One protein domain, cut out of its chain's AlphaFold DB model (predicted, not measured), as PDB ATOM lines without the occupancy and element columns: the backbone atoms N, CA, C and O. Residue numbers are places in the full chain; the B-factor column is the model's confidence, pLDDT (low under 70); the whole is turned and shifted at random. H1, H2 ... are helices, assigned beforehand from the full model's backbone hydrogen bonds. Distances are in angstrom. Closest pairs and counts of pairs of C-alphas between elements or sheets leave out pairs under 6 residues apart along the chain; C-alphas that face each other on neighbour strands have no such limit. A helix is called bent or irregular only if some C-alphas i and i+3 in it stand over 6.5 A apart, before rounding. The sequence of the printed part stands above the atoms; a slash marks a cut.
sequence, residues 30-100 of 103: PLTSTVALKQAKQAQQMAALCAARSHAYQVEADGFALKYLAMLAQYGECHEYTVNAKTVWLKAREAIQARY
ATOM      1  N   PRO A  30      92.559  68.309 115.941       52.25
ATOM      2  CA  PRO A  30      92.721  68.661 117.338       52.25
ATOM      3  C   PRO A  30      91.756  69.792 117.682       52.25
ATOM      4  O   PRO A  30      91.938  70.932 117.253       52.25
ATOM      5  N   LEU A  31      90.765  69.522 118.529       52.06
ATOM      6  CA  LEU A  31      90.001  70.574 119.212       52.06
ATOM      7  C   LEU A  31      90.945  71.592 119.894       52.06
ATOM      8  O   LEU A  31      90.666  72.792 119.900       52.06
ATOM      9  N   THR A  32      92.120  71.140 120.347       57.62
ATOM     10  CA  THR A  32      93.220  71.961 120.882       57.62
ATOM     11  C   THR A  32      93.835  72.927 119.860       57.62
ATOM     12  O   THR A  32      94.212  74.035 120.234       57.62
ATOM     13  N   SER A  33      93.876  72.575 118.570       63.91
ATOM     14  CA  SER A  33      94.397  73.438 117.499       63.91
ATOM     15  C   SER A  33      93.521  74.676 117.323       63.91
ATOM     16  O   SER A  33      94.022  75.794 117.265       63.91
ATOM     17  N   THR A  34      92.197  74.514 117.344       75.81
ATOM     18  CA  THR A  34      91.274  75.652 117.190       75.81
ATOM     19  C   THR A  34      91.308  76.611 118.383       75.81
ATOM     20  O   THR A  34      91.204  77.825 118.201       75.81
ATOM     21  N   VAL A  35      91.495  76.089 119.601       79.56
ATOM     22  CA  VAL A  35      91.662  76.899 120.818       79.56
ATOM     23  C   VAL A  35      92.986  77.661 120.771       79.56
ATOM     24  O   VAL A  35      92.989  78.874 120.977       79.56
ATOM     25  N   ALA A  36      94.079  76.985 120.408       80.31
ATOM     26  CA  ALA A  36      95.389  77.610 120.239       80.31
ATOM     27  C   ALA A  36      95.370  78.707 119.160       80.31
ATOM     28  O   ALA A  36      95.906  79.792 119.371       80.31
ATOM     29  N   LEU A  37      94.681  78.481 118.037       85.12
ATOM     30  CA  LEU A  37      94.519  79.480 116.975       85.12
ATOM     31  C   LEU A  37      93.714  80.703 117.439       85.12
ATOM     32  O   LEU A  37      94.074  81.836 117.118       85.12
ATOM     33  N   LYS A  38      92.643  80.505 118.220       86.25
ATOM     34  CA  LYS A  38      91.866  81.615 118.800       86.25
ATOM     35  C   LYS A  38      92.706  82.440 119.776       86.25
ATOM     36  O   LYS A  38      92.688  83.666 119.690       86.25
ATOM     37  N   GLN A  39      93.461  81.781 120.652       88.44
ATOM     38  CA  GLN A  39      94.359  82.445 121.600       88.44
ATOM     39  C   GLN A  39      95.481  83.202 120.881       88.44
ATOM     40  O   GLN A  39      95.732  84.360 121.197       88.44
ATOM     41  N   ALA A  40      96.095  82.600 119.859       87.12
ATOM     42  CA  ALA A  40      97.115  83.255 119.045       87.12
ATOM     43  C   ALA A  40      96.567  84.511 118.347       87.12
ATOM     44  O   ALA A  40      97.213  85.558 118.362       87.12
ATOM     45  N   LYS A  41      95.346  84.445 117.801       91.19
ATOM     46  CA  LYS A  41      94.687  85.601 117.179       91.19
ATOM     47  C   LYS A  41      94.403  86.716 118.187       91.19
ATOM     48  O   LYS A  41      94.642  87.881 117.881       91.19
ATOM     49  N   GLN A  42      93.928  86.375 119.385       90.62
ATOM     50  CA  GLN A  42      93.725  87.354 120.458       90.62
ATOM     51  C   GLN A  42      95.050  87.991 120.895       90.62
ATOM     52  O   GLN A  42      95.136  89.213 120.996       90.62
ATOM     53  N   ALA A  43      96.102  87.189 121.081       89.81
ATOM     54  CA  ALA A  43      97.434  87.683 121.422       89.81
ATOM     55  C   ALA A  43      97.993  88.618 120.336       89.81
ATOM     56  O   ALA A  43      98.520  89.682 120.654       89.81
ATOM     57  N   GLN A  44      97.811  88.277 119.056       93.06
ATOM     58  CA  GLN A  44      98.199  89.131 117.932       93.06
ATOM     59  C   GLN A  44      97.439  90.464 117.934       93.06
ATOM     60  O   GLN A  44      98.043  91.517 117.735       93.06
ATOM     61  N   GLN A  45      96.126  90.441 118.181       91.56
ATOM     62  CA  GLN A  45      95.311  91.656 118.272       91.56
ATOM     63  C   GLN A  45      95.751  92.550 119.438       91.56
ATOM     64  O   GLN A  45      95.902  93.758 119.260       91.56
ATOM     65  N   MET A  46      96.023  91.965 120.606       91.56
ATOM     66  CA  MET A  46      96.544  92.704 121.760       91.56
ATOM     67  C   MET A  46      97.925  93.304 121.477       91.56
ATOM     68  O   MET A  46      98.162  94.471 121.788       91.56
ATOM     69  N   ALA A  47      98.819  92.550 120.834       91.88
ATOM     70  CA  ALA A  47     100.129  93.050 120.431       91.88
ATOM     71  C   ALA A  47     100.013  94.236 119.459       91.88
ATOM     72  O   ALA A  47     100.701  95.241 119.637       91.88
ATOM     73  N   ALA A  48      99.103  94.160 118.483       93.12
ATOM     74  CA  ALA A  48      98.851  95.245 117.537       93.12
ATOM     75  C   ALA A  48      98.315  96.511 118.227       93.12
ATOM     76  O   ALA A  48      98.804  97.608 117.952       93.12
ATOM     77  N   LEU A  49      97.368  96.375 119.162       93.25
ATOM     78  CA  LEU A  49      96.861  97.509 119.947       93.25
ATOM     79  C   LEU A  49      97.953  98.138 120.816       93.25
ATOM     80  O   LEU A  49      98.075  99.363 120.867       93.25
ATOM     81  N   CYS A  50      98.777  97.318 121.470       92.69
ATOM     82  CA  CYS A  50      99.912  97.800 122.251       92.69
ATOM     83  C   CYS A  50     100.915  98.565 121.380       92.69
ATOM     84  O   CYS A  50     101.341  99.651 121.770       92.69
ATOM     85  N   ALA A  51     101.253  98.041 120.200       95.06
ATOM     86  CA  ALA A  51     102.155  98.702 119.262       95.06
ATOM     87  C   ALA A  51     101.585 100.039 118.762       95.06
ATOM     88  O   ALA A  51     102.277 101.056 118.818       95.06
ATOM     89  N   ALA A  52     100.311 100.065 118.354       95.00
ATOM     90  CA  ALA A  52      99.635 101.285 117.913       95.00
ATOM     91  C   ALA A  52      99.597 102.349 119.017       95.00
ATOM     92  O   ALA A  52      99.892 103.521 118.772       95.00
ATOM     93  N   ARG A  53      99.316 101.938 120.259       95.56
ATOM     94  CA  ARG A  53      99.330 102.833 121.417       95.56
ATOM     95  C   ARG A  53     100.718 103.416 121.675       95.56
ATOM     96  O   ARG A  53     100.830 104.618 121.893       95.56
ATOM     97  N   SER A  54     101.762 102.586 121.667       95.38
ATOM     98  CA  SER A  54     103.144 103.046 121.865       95.38
ATOM     99  C   SER A  54     103.572 104.031 120.778       95.38
ATOM    100  O   SER A  54     104.149 105.070 121.086       95.38
ATOM    101  N   HIS A  55     103.226 103.752 119.520       96.38
ATOM    102  CA  HIS A  55     103.505 104.662 118.413       96.38
ATOM    103  C   HIS A  55     102.777 106.006 118.572       96.38
ATOM    104  O   HIS A  55     103.381 107.060 118.391       96.38
ATOM    105  N   ALA A  56     101.504 105.987 118.980       96.06
ATOM    106  CA  ALA A  56     100.744 107.209 119.229       96.06
ATOM    107  C   ALA A  56     101.362 108.061 120.354       96.06
ATOM    108  O   ALA A  56     101.434 109.279 120.219       96.06
ATOM    109  N   TYR A  57     101.870 107.444 121.428       96.56
ATOM    110  CA  TYR A  57     102.644 108.166 122.448       96.56
ATOM    111  C   TYR A  57     103.871 108.857 121.856       96.56
ATOM    112  O   TYR A  57     104.049 110.059 122.062       96.56
ATOM    113  N   GLN A  58     104.641 108.128 121.051       96.12
ATOM    114  CA  GLN A  58     105.859 108.641 120.439       96.12
ATOM    115  C   GLN A  58     105.613 109.841 119.518       96.12
ATOM    116  O   GLN A  58     106.375 110.806 119.535       96.12
ATOM    117  N   VAL A  59     104.544 109.798 118.721       95.31
ATOM    118  CA  VAL A  59     104.246 110.848 117.736       95.31
ATOM    119  C   VAL A  59     103.495 112.027 118.357       95.31
ATOM    120  O   VAL A  59     103.748 113.174 117.995       95.31
ATOM    121  N   GLU A  60     102.570 111.770 119.285       93.00
ATOM    122  CA  GLU A  60     101.594 112.779 119.716       93.00
ATOM    123  C   GLU A  60     101.812 113.299 121.141       93.00
ATOM    124  O   GLU A  60     101.333 114.387 121.448       93.00
ATOM    125  N   ALA A  61     102.507 112.572 122.025       95.56
ATOM    126  CA  ALA A  61     102.645 112.956 123.436       95.56
ATOM    127  C   ALA A  61     104.087 113.232 123.870       95.56
ATOM    128  O   ALA A  61     104.307 114.161 124.652       95.56
ATOM    129  N   ASP A  62     105.067 112.485 123.362       96.44
ATOM    130  CA  ASP A  62     106.462 112.583 123.816       96.44
ATOM    131  C   ASP A  62     107.054 113.974 123.560       96.44
ATOM    132  O   ASP A  62     107.726 114.541 124.423       96.44
ATOM    133  N   GLY A  63     106.713 114.598 122.429       95.81
ATOM    134  CA  GLY A  63     107.110 115.980 122.143       95.81
ATOM    135  C   GLY A  63     106.582 116.990 123.171       95.81
ATOM    136  O   GLY A  63     107.276 117.949 123.510       95.81
ATOM    137  N   PHE A  64     105.380 116.780 123.716       97.62
ATOM    138  CA  PHE A  64     104.839 117.623 124.787       97.62
ATOM    139  C   PHE A  64     105.459 117.301 126.147       97.62
ATOM    140  O   PHE A  64     105.688 118.222 126.930       97.62
ATOM    141  N   ALA A  65     105.787 116.034 126.408       97.75
ATOM    142  CA  ALA A  65     106.508 115.632 127.612       97.75
ATOM    143  C   ALA A  65     107.877 116.325 127.686       97.75
ATOM    144  O   ALA A  65     108.217 116.920 128.706       97.75
ATOM    145  N   LEU A  66     108.624 116.326 126.577       98.00
ATOM    146  CA  LEU A  66     109.916 117.006 126.480       98.00
ATOM    147  C   LEU A  66     109.785 118.519 126.687       98.00
ATOM    148  O   LEU A  66     110.580 119.106 127.415       98.00
ATOM    149  N   LYS A  67     108.753 119.150 126.110       97.81
ATOM    150  CA  LYS A  67     108.468 120.575 126.350       97.81
ATOM    151  C   LYS A  67     108.172 120.855 127.822       97.81
ATOM    152  O   LYS A  67     108.717 121.807 128.365       97.81
ATOM    153  N   TYR A  68     107.352 120.030 128.474       98.31
ATOM    154  CA  TYR A  68     107.082 120.160 129.905       98.31
ATOM    155  C   TYR A  68     108.363 120.043 130.738       98.31
ATOM    156  O   TYR A  68     108.608 120.905 131.576       98.31
ATOM    157  N   LEU A  69     109.206 119.043 130.467       98.38
ATOM    158  CA  LEU A  69     110.482 118.867 131.167       98.38
ATOM    159  C   LEU A  69     111.433 120.052 130.952       98.38
ATOM    160  O   LEU A  69     112.091 120.481 131.897       98.38
ATOM    161  N   ALA A  70     111.470 120.617 129.744       98.25
ATOM    162  CA  ALA A  70     112.260 121.810 129.457       98.25
ATOM    163  C   ALA A  70     111.756 123.035 130.241       98.25
ATOM    164  O   ALA A  70     112.554 123.724 130.874       98.25
ATOM    165  N   MET A  71     110.440 123.279 130.257       98.31
ATOM    166  CA  MET A  71     109.849 124.382 131.031       98.31
ATOM    167  C   MET A  71     110.073 124.194 132.535       98.31
ATOM    168  O   MET A  71     110.435 125.141 133.230       98.31
ATOM    169  N   LEU A  72     109.929 122.960 133.020       98.06
ATOM    170  CA  LEU A  72     110.164 122.591 134.410       98.06
ATOM    171  C   LEU A  72     111.607 122.882 134.840       98.06
ATOM    172  O   LEU A  72     111.816 123.474 135.894       98.06
ATOM    173  N   ALA A  73     112.588 122.507 134.017       98.19
ATOM    174  CA  ALA A  73     113.998 122.767 134.294       98.19
ATOM    175  C   ALA A  73     114.348 124.264 134.245       98.19
ATOM    176  O   ALA A  73     115.223 124.712 134.980       98.19
ATOM    177  N   GLN A  74     113.678 125.032 133.383       97.94
ATOM    178  CA  GLN A  74     113.966 126.451 133.191       97.94
ATOM    179  C   GLN A  74     113.303 127.354 134.238       97.94
ATOM    180  O   GLN A  74     113.922 128.315 134.694       97.94
ATOM    181  N   TYR A  75     112.049 127.075 134.599       97.44
ATOM    182  CA  TYR A  75     111.217 127.991 135.386       97.44
ATOM    183  C   TYR A  75     110.717 127.404 136.715       97.44
ATOM    184  O   TYR A  75     110.182 128.140 137.545       97.44
ATOM    185  N   GLY A  76     110.869 126.095 136.931       96.38
ATOM    186  CA  GLY A  76     110.310 125.391 138.087       96.38
ATOM    187  C   GLY A  76     108.834 125.012 137.923       96.38
ATOM    188  O   GLY A  76     108.179 125.350 136.935       96.38
ATOM    189  N   GLU A  77     108.304 124.269 138.899       94.56
ATOM    190  CA  GLU A  77     106.988 123.605 138.819       94.56
ATOM    191  C   GLU A  77     105.796 124.565 138.759       94.56
ATOM    192  O   GLU A  77     104.841 124.315 138.024       94.56
ATOM    193  N   CYS A  78     105.846 125.654 139.527       95.12
ATOM    194  CA  CYS A  78     104.707 126.557 139.716       95.12
ATOM    195  C   CYS A  78     104.608 127.656 138.651       95.12
ATOM    196  O   CYS A  78     103.657 128.434 138.666       95.12
ATOM    197  N   HIS A  79     105.587 127.756 137.750       97.94
ATOM    198  CA  HIS A  79     105.573 128.781 136.717       97.94
ATOM    199  C   HIS A  79     104.471 128.502 135.686       97.94
ATOM    200  O   HIS A  79     104.272 127.359 135.272       97.94
ATOM    201  N   GLU A  80     103.789 129.548 135.218       97.81
ATOM    202  CA  GLU A  80     102.635 129.432 134.315       97.81
ATOM    203  C   GLU A  80     102.952 128.618 133.047       97.81
ATOM    204  O   GLU A  80     102.198 127.723 132.672       97.81
ATOM    205  N   TYR A  81     104.112 128.854 132.421       96.25
ATOM    206  CA  TYR A  81     104.565 128.067 131.265       96.25
ATOM    207  C   TYR A  81     104.731 126.572 131.563       96.25
ATOM    208  O   TYR A  81     104.373 125.740 130.728       96.25
ATOM    209  N   THR A  82     105.224 126.218 132.750       98.12
ATOM    210  CA  THR A  82     105.372 124.822 133.177       98.12
ATOM    211  C   THR A  82     104.011 124.173 133.385       98.12
ATOM    212  O   THR A  82     103.773 123.069 132.889       98.12
ATOM    213  N   VAL A  83     103.088 124.876 134.049       98.12
ATOM    214  CA  VAL A  83     101.709 124.412 134.265       98.12
ATOM    215  C   VAL A  83     100.993 124.210 132.928       98.12
ATOM    216  O   VAL A  83     100.440 123.137 132.685       98.12
ATOM    217  N   ASN A  84     101.081 125.181 132.016       98.06
ATOM    218  CA  ASN A  84     100.476 125.091 130.689       98.06
ATOM    219  C   ASN A  84     101.052 123.921 129.878       98.06
ATOM    220  O   ASN A  84     100.294 123.129 129.310       98.06
ATOM    221  N   ALA A  85     102.378 123.753 129.860       97.69
ATOM    222  CA  ALA A  85     103.022 122.637 129.168       97.69
ATOM    223  C   ALA A  85     102.600 121.277 129.750       97.69
ATOM    224  O   ALA A  85     102.319 120.343 128.992       97.69
ATOM    225  N   LYS A  86     102.477 121.178 131.081       98.19
ATOM    226  CA  LYS A  86     101.969 119.983 131.769       98.19
ATOM    227  C   LYS A  86     100.550 119.647 131.328       98.19
ATOM    228  O   LYS A  86     100.275 118.501 130.981       98.19
ATOM    229  N   THR A  87      99.653 120.632 131.306       98.06
ATOM    230  CA  THR A  87      98.256 120.437 130.895       98.06
ATOM    231  C   THR A  87      98.153 119.949 129.454       98.06
ATOM    232  O   THR A  87      97.372 119.039 129.176       98.06
ATOM    233  N   VAL A  88      98.944 120.509 128.535       97.81
ATOM    234  CA  VAL A  88      98.957 120.068 127.130       97.81
ATOM    235  C   VAL A  88      99.434 118.619 127.015       97.81
ATOM    236  O   VAL A  88      98.783 117.815 126.349       97.81
ATOM    237  N   TRP A  89     100.522 118.260 127.703       98.12
ATOM    238  CA  TRP A  89     101.022 116.884 127.725       98.12
ATOM    239  C   TRP A  89      99.988 115.893 128.284       98.12
ATOM    240  O   TRP A  89      99.752 114.842 127.682       98.12
ATOM    241  N   LEU A  90      99.332 116.236 129.397       97.62
ATOM    242  CA  LEU A  90      98.302 115.389 130.004       97.62
ATOM    243  C   LEU A  90      97.101 115.191 129.073       97.62
ATOM    244  O   LEU A  90      96.681 114.052 128.879       97.62
ATOM    245  N   LYS A  91      96.615 116.252 128.416       97.62
ATOM    246  CA  LYS A  91      95.520 116.152 127.435       97.62
ATOM    247  C   LYS A  91      95.874 115.253 126.249       97.62
ATOM    248  O   LYS A  91      95.060 114.429 125.841       97.62
ATOM    249  N   ALA A  92      97.088 115.375 125.707       96.75
ATOM    250  CA  ALA A  92      97.548 114.505 124.622       96.75
ATOM    251  C   ALA A  92      97.578 113.030 125.062       96.75
ATOM    252  O   ALA A  92      97.112 112.142 124.350       96.75
ATOM    253  N   ARG A  93      98.060 112.770 126.281       96.25
ATOM    254  CA  ARG A  93      98.088 111.430 126.875       96.25
ATOM    255  C   ARG A  93      96.691 110.855 127.115       96.25
ATOM    256  O   ARG A  93      96.474 109.678 126.828       96.25
ATOM    257  N   GLU A  94      95.754 111.653 127.613       96.06
ATOM    258  CA  GLU A  94      94.354 111.246 127.794       96.06
ATOM    259  C   GLU A  94      93.697 110.886 126.457       96.06
ATOM    260  O   GLU A  94      93.062 109.836 126.351       96.06
ATOM    261  N   ALA A  95      93.922 111.682 125.408       95.94
ATOM    262  CA  ALA A  95      93.399 111.398 124.072       95.94
ATOM    263  C   ALA A  95      93.903 110.050 123.520       95.94
ATOM    264  O   ALA A  95      93.123 109.272 122.965       95.94
ATOM    265  N   ILE A  96      95.186 109.727 123.718       95.81
ATOM    266  CA  ILE A  96      95.752 108.427 123.316       95.81
ATOM    267  C   ILE A  96      95.107 107.282 124.103       95.81
ATOM    268  O   ILE A  96      94.779 106.250 123.520       95.81
ATOM    269  N   GLN A  97      94.908 107.448 125.412       93.88
ATOM    270  CA  GLN A  97      94.282 106.423 126.256       93.88
ATOM    271  C   GLN A  97      92.823 106.171 125.878       93.88
ATOM    272  O   GLN A  97      92.393 105.020 125.897       93.88
ATOM    273  N   ALA A  98      92.092 107.215 125.488       94.19
ATOM    274  CA  ALA A  98      90.726 107.088 124.995       94.19
ATOM    275  C   ALA A  98      90.663 106.326 123.658       94.19
ATOM    276  O   ALA A  98      89.768 105.505 123.468       94.19
ATOM    277  N   ARG A  99      91.625 106.550 122.746       94.31
ATOM    278  CA  ARG A  99      91.706 105.815 121.465       94.31
ATOM    279  C   ARG A  99      92.175 104.368 121.625       94.31
ATOM    280  O   ARG A  99      91.741 103.505 120.869       94.31
ATOM    281  N   TYR A 100      93.059 104.107 122.587       92.81
ATOM    282  CA  TYR A 100      93.670 102.797 122.820       92.81
ATOM    283  C   TYR A 100      93.550 102.391 124.301       92.81
ATOM    284  O   TYR A 100      94.544 102.458 125.046       92.81
TER     285      TYR A 100
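Overview. This is residues 30 to 100 of the 103 residues of an uncharacterized protein of Pseudoalteromonas sp. A25 (UniProt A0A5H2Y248). A long bent helix, H1, turns at its far end into a shorter helix, H2, which folds back beside it as a lopsided helical hairpin; residues 30 to 48 stick out as a free arm. The 71 printed residues, with two named helices and no named strand, are all helix in class and extended, with a radius of gyration of the C-alphas of 19.1 A and spans of 65 by 18 by 16 A.

Arrangement. Start at H1, residues 31 to 75, assigned as one helix by its hydrogen bonds but bent: C-alphas 60 and 63 are 6.8 A apart, and arms H1a, residues 31 to 60, and H1b, residues 63 to 75, stand at a steep tilt of 43 degrees. Next, H2, residues 80 to 99, touches H1b in a hairpin, opposite ways at a shallow tilt of 20 degrees; the closest C-alphas, of Tyr 68 and Ala 85, are 4.8 A apart. H1a touches H2 with residues 53 to 60 alone, closest at the C-alphas of Ala 56 and Ile 96, 6.6 A. In H1a, H1b and H2 every O i to N i+4 pair is within hydrogen-bond range.

Along the chain. Find C-alpha 31 at (90.001, 70.574, 119.212); H1a runs 43.8 A from there. H1b covers 18.3 A, and H2 runs 29.0 A to C-alpha 99 at (91.706, 105.815, 121.465).

Size, cuts and confidence. The farthest C-alphas, of Pro 30 and Tyr 75, are 64.7 A apart. The printed part has no cut, the link from H1 to H2 is tight, and the model's pLDDT is under 70 at residues 30 to 33.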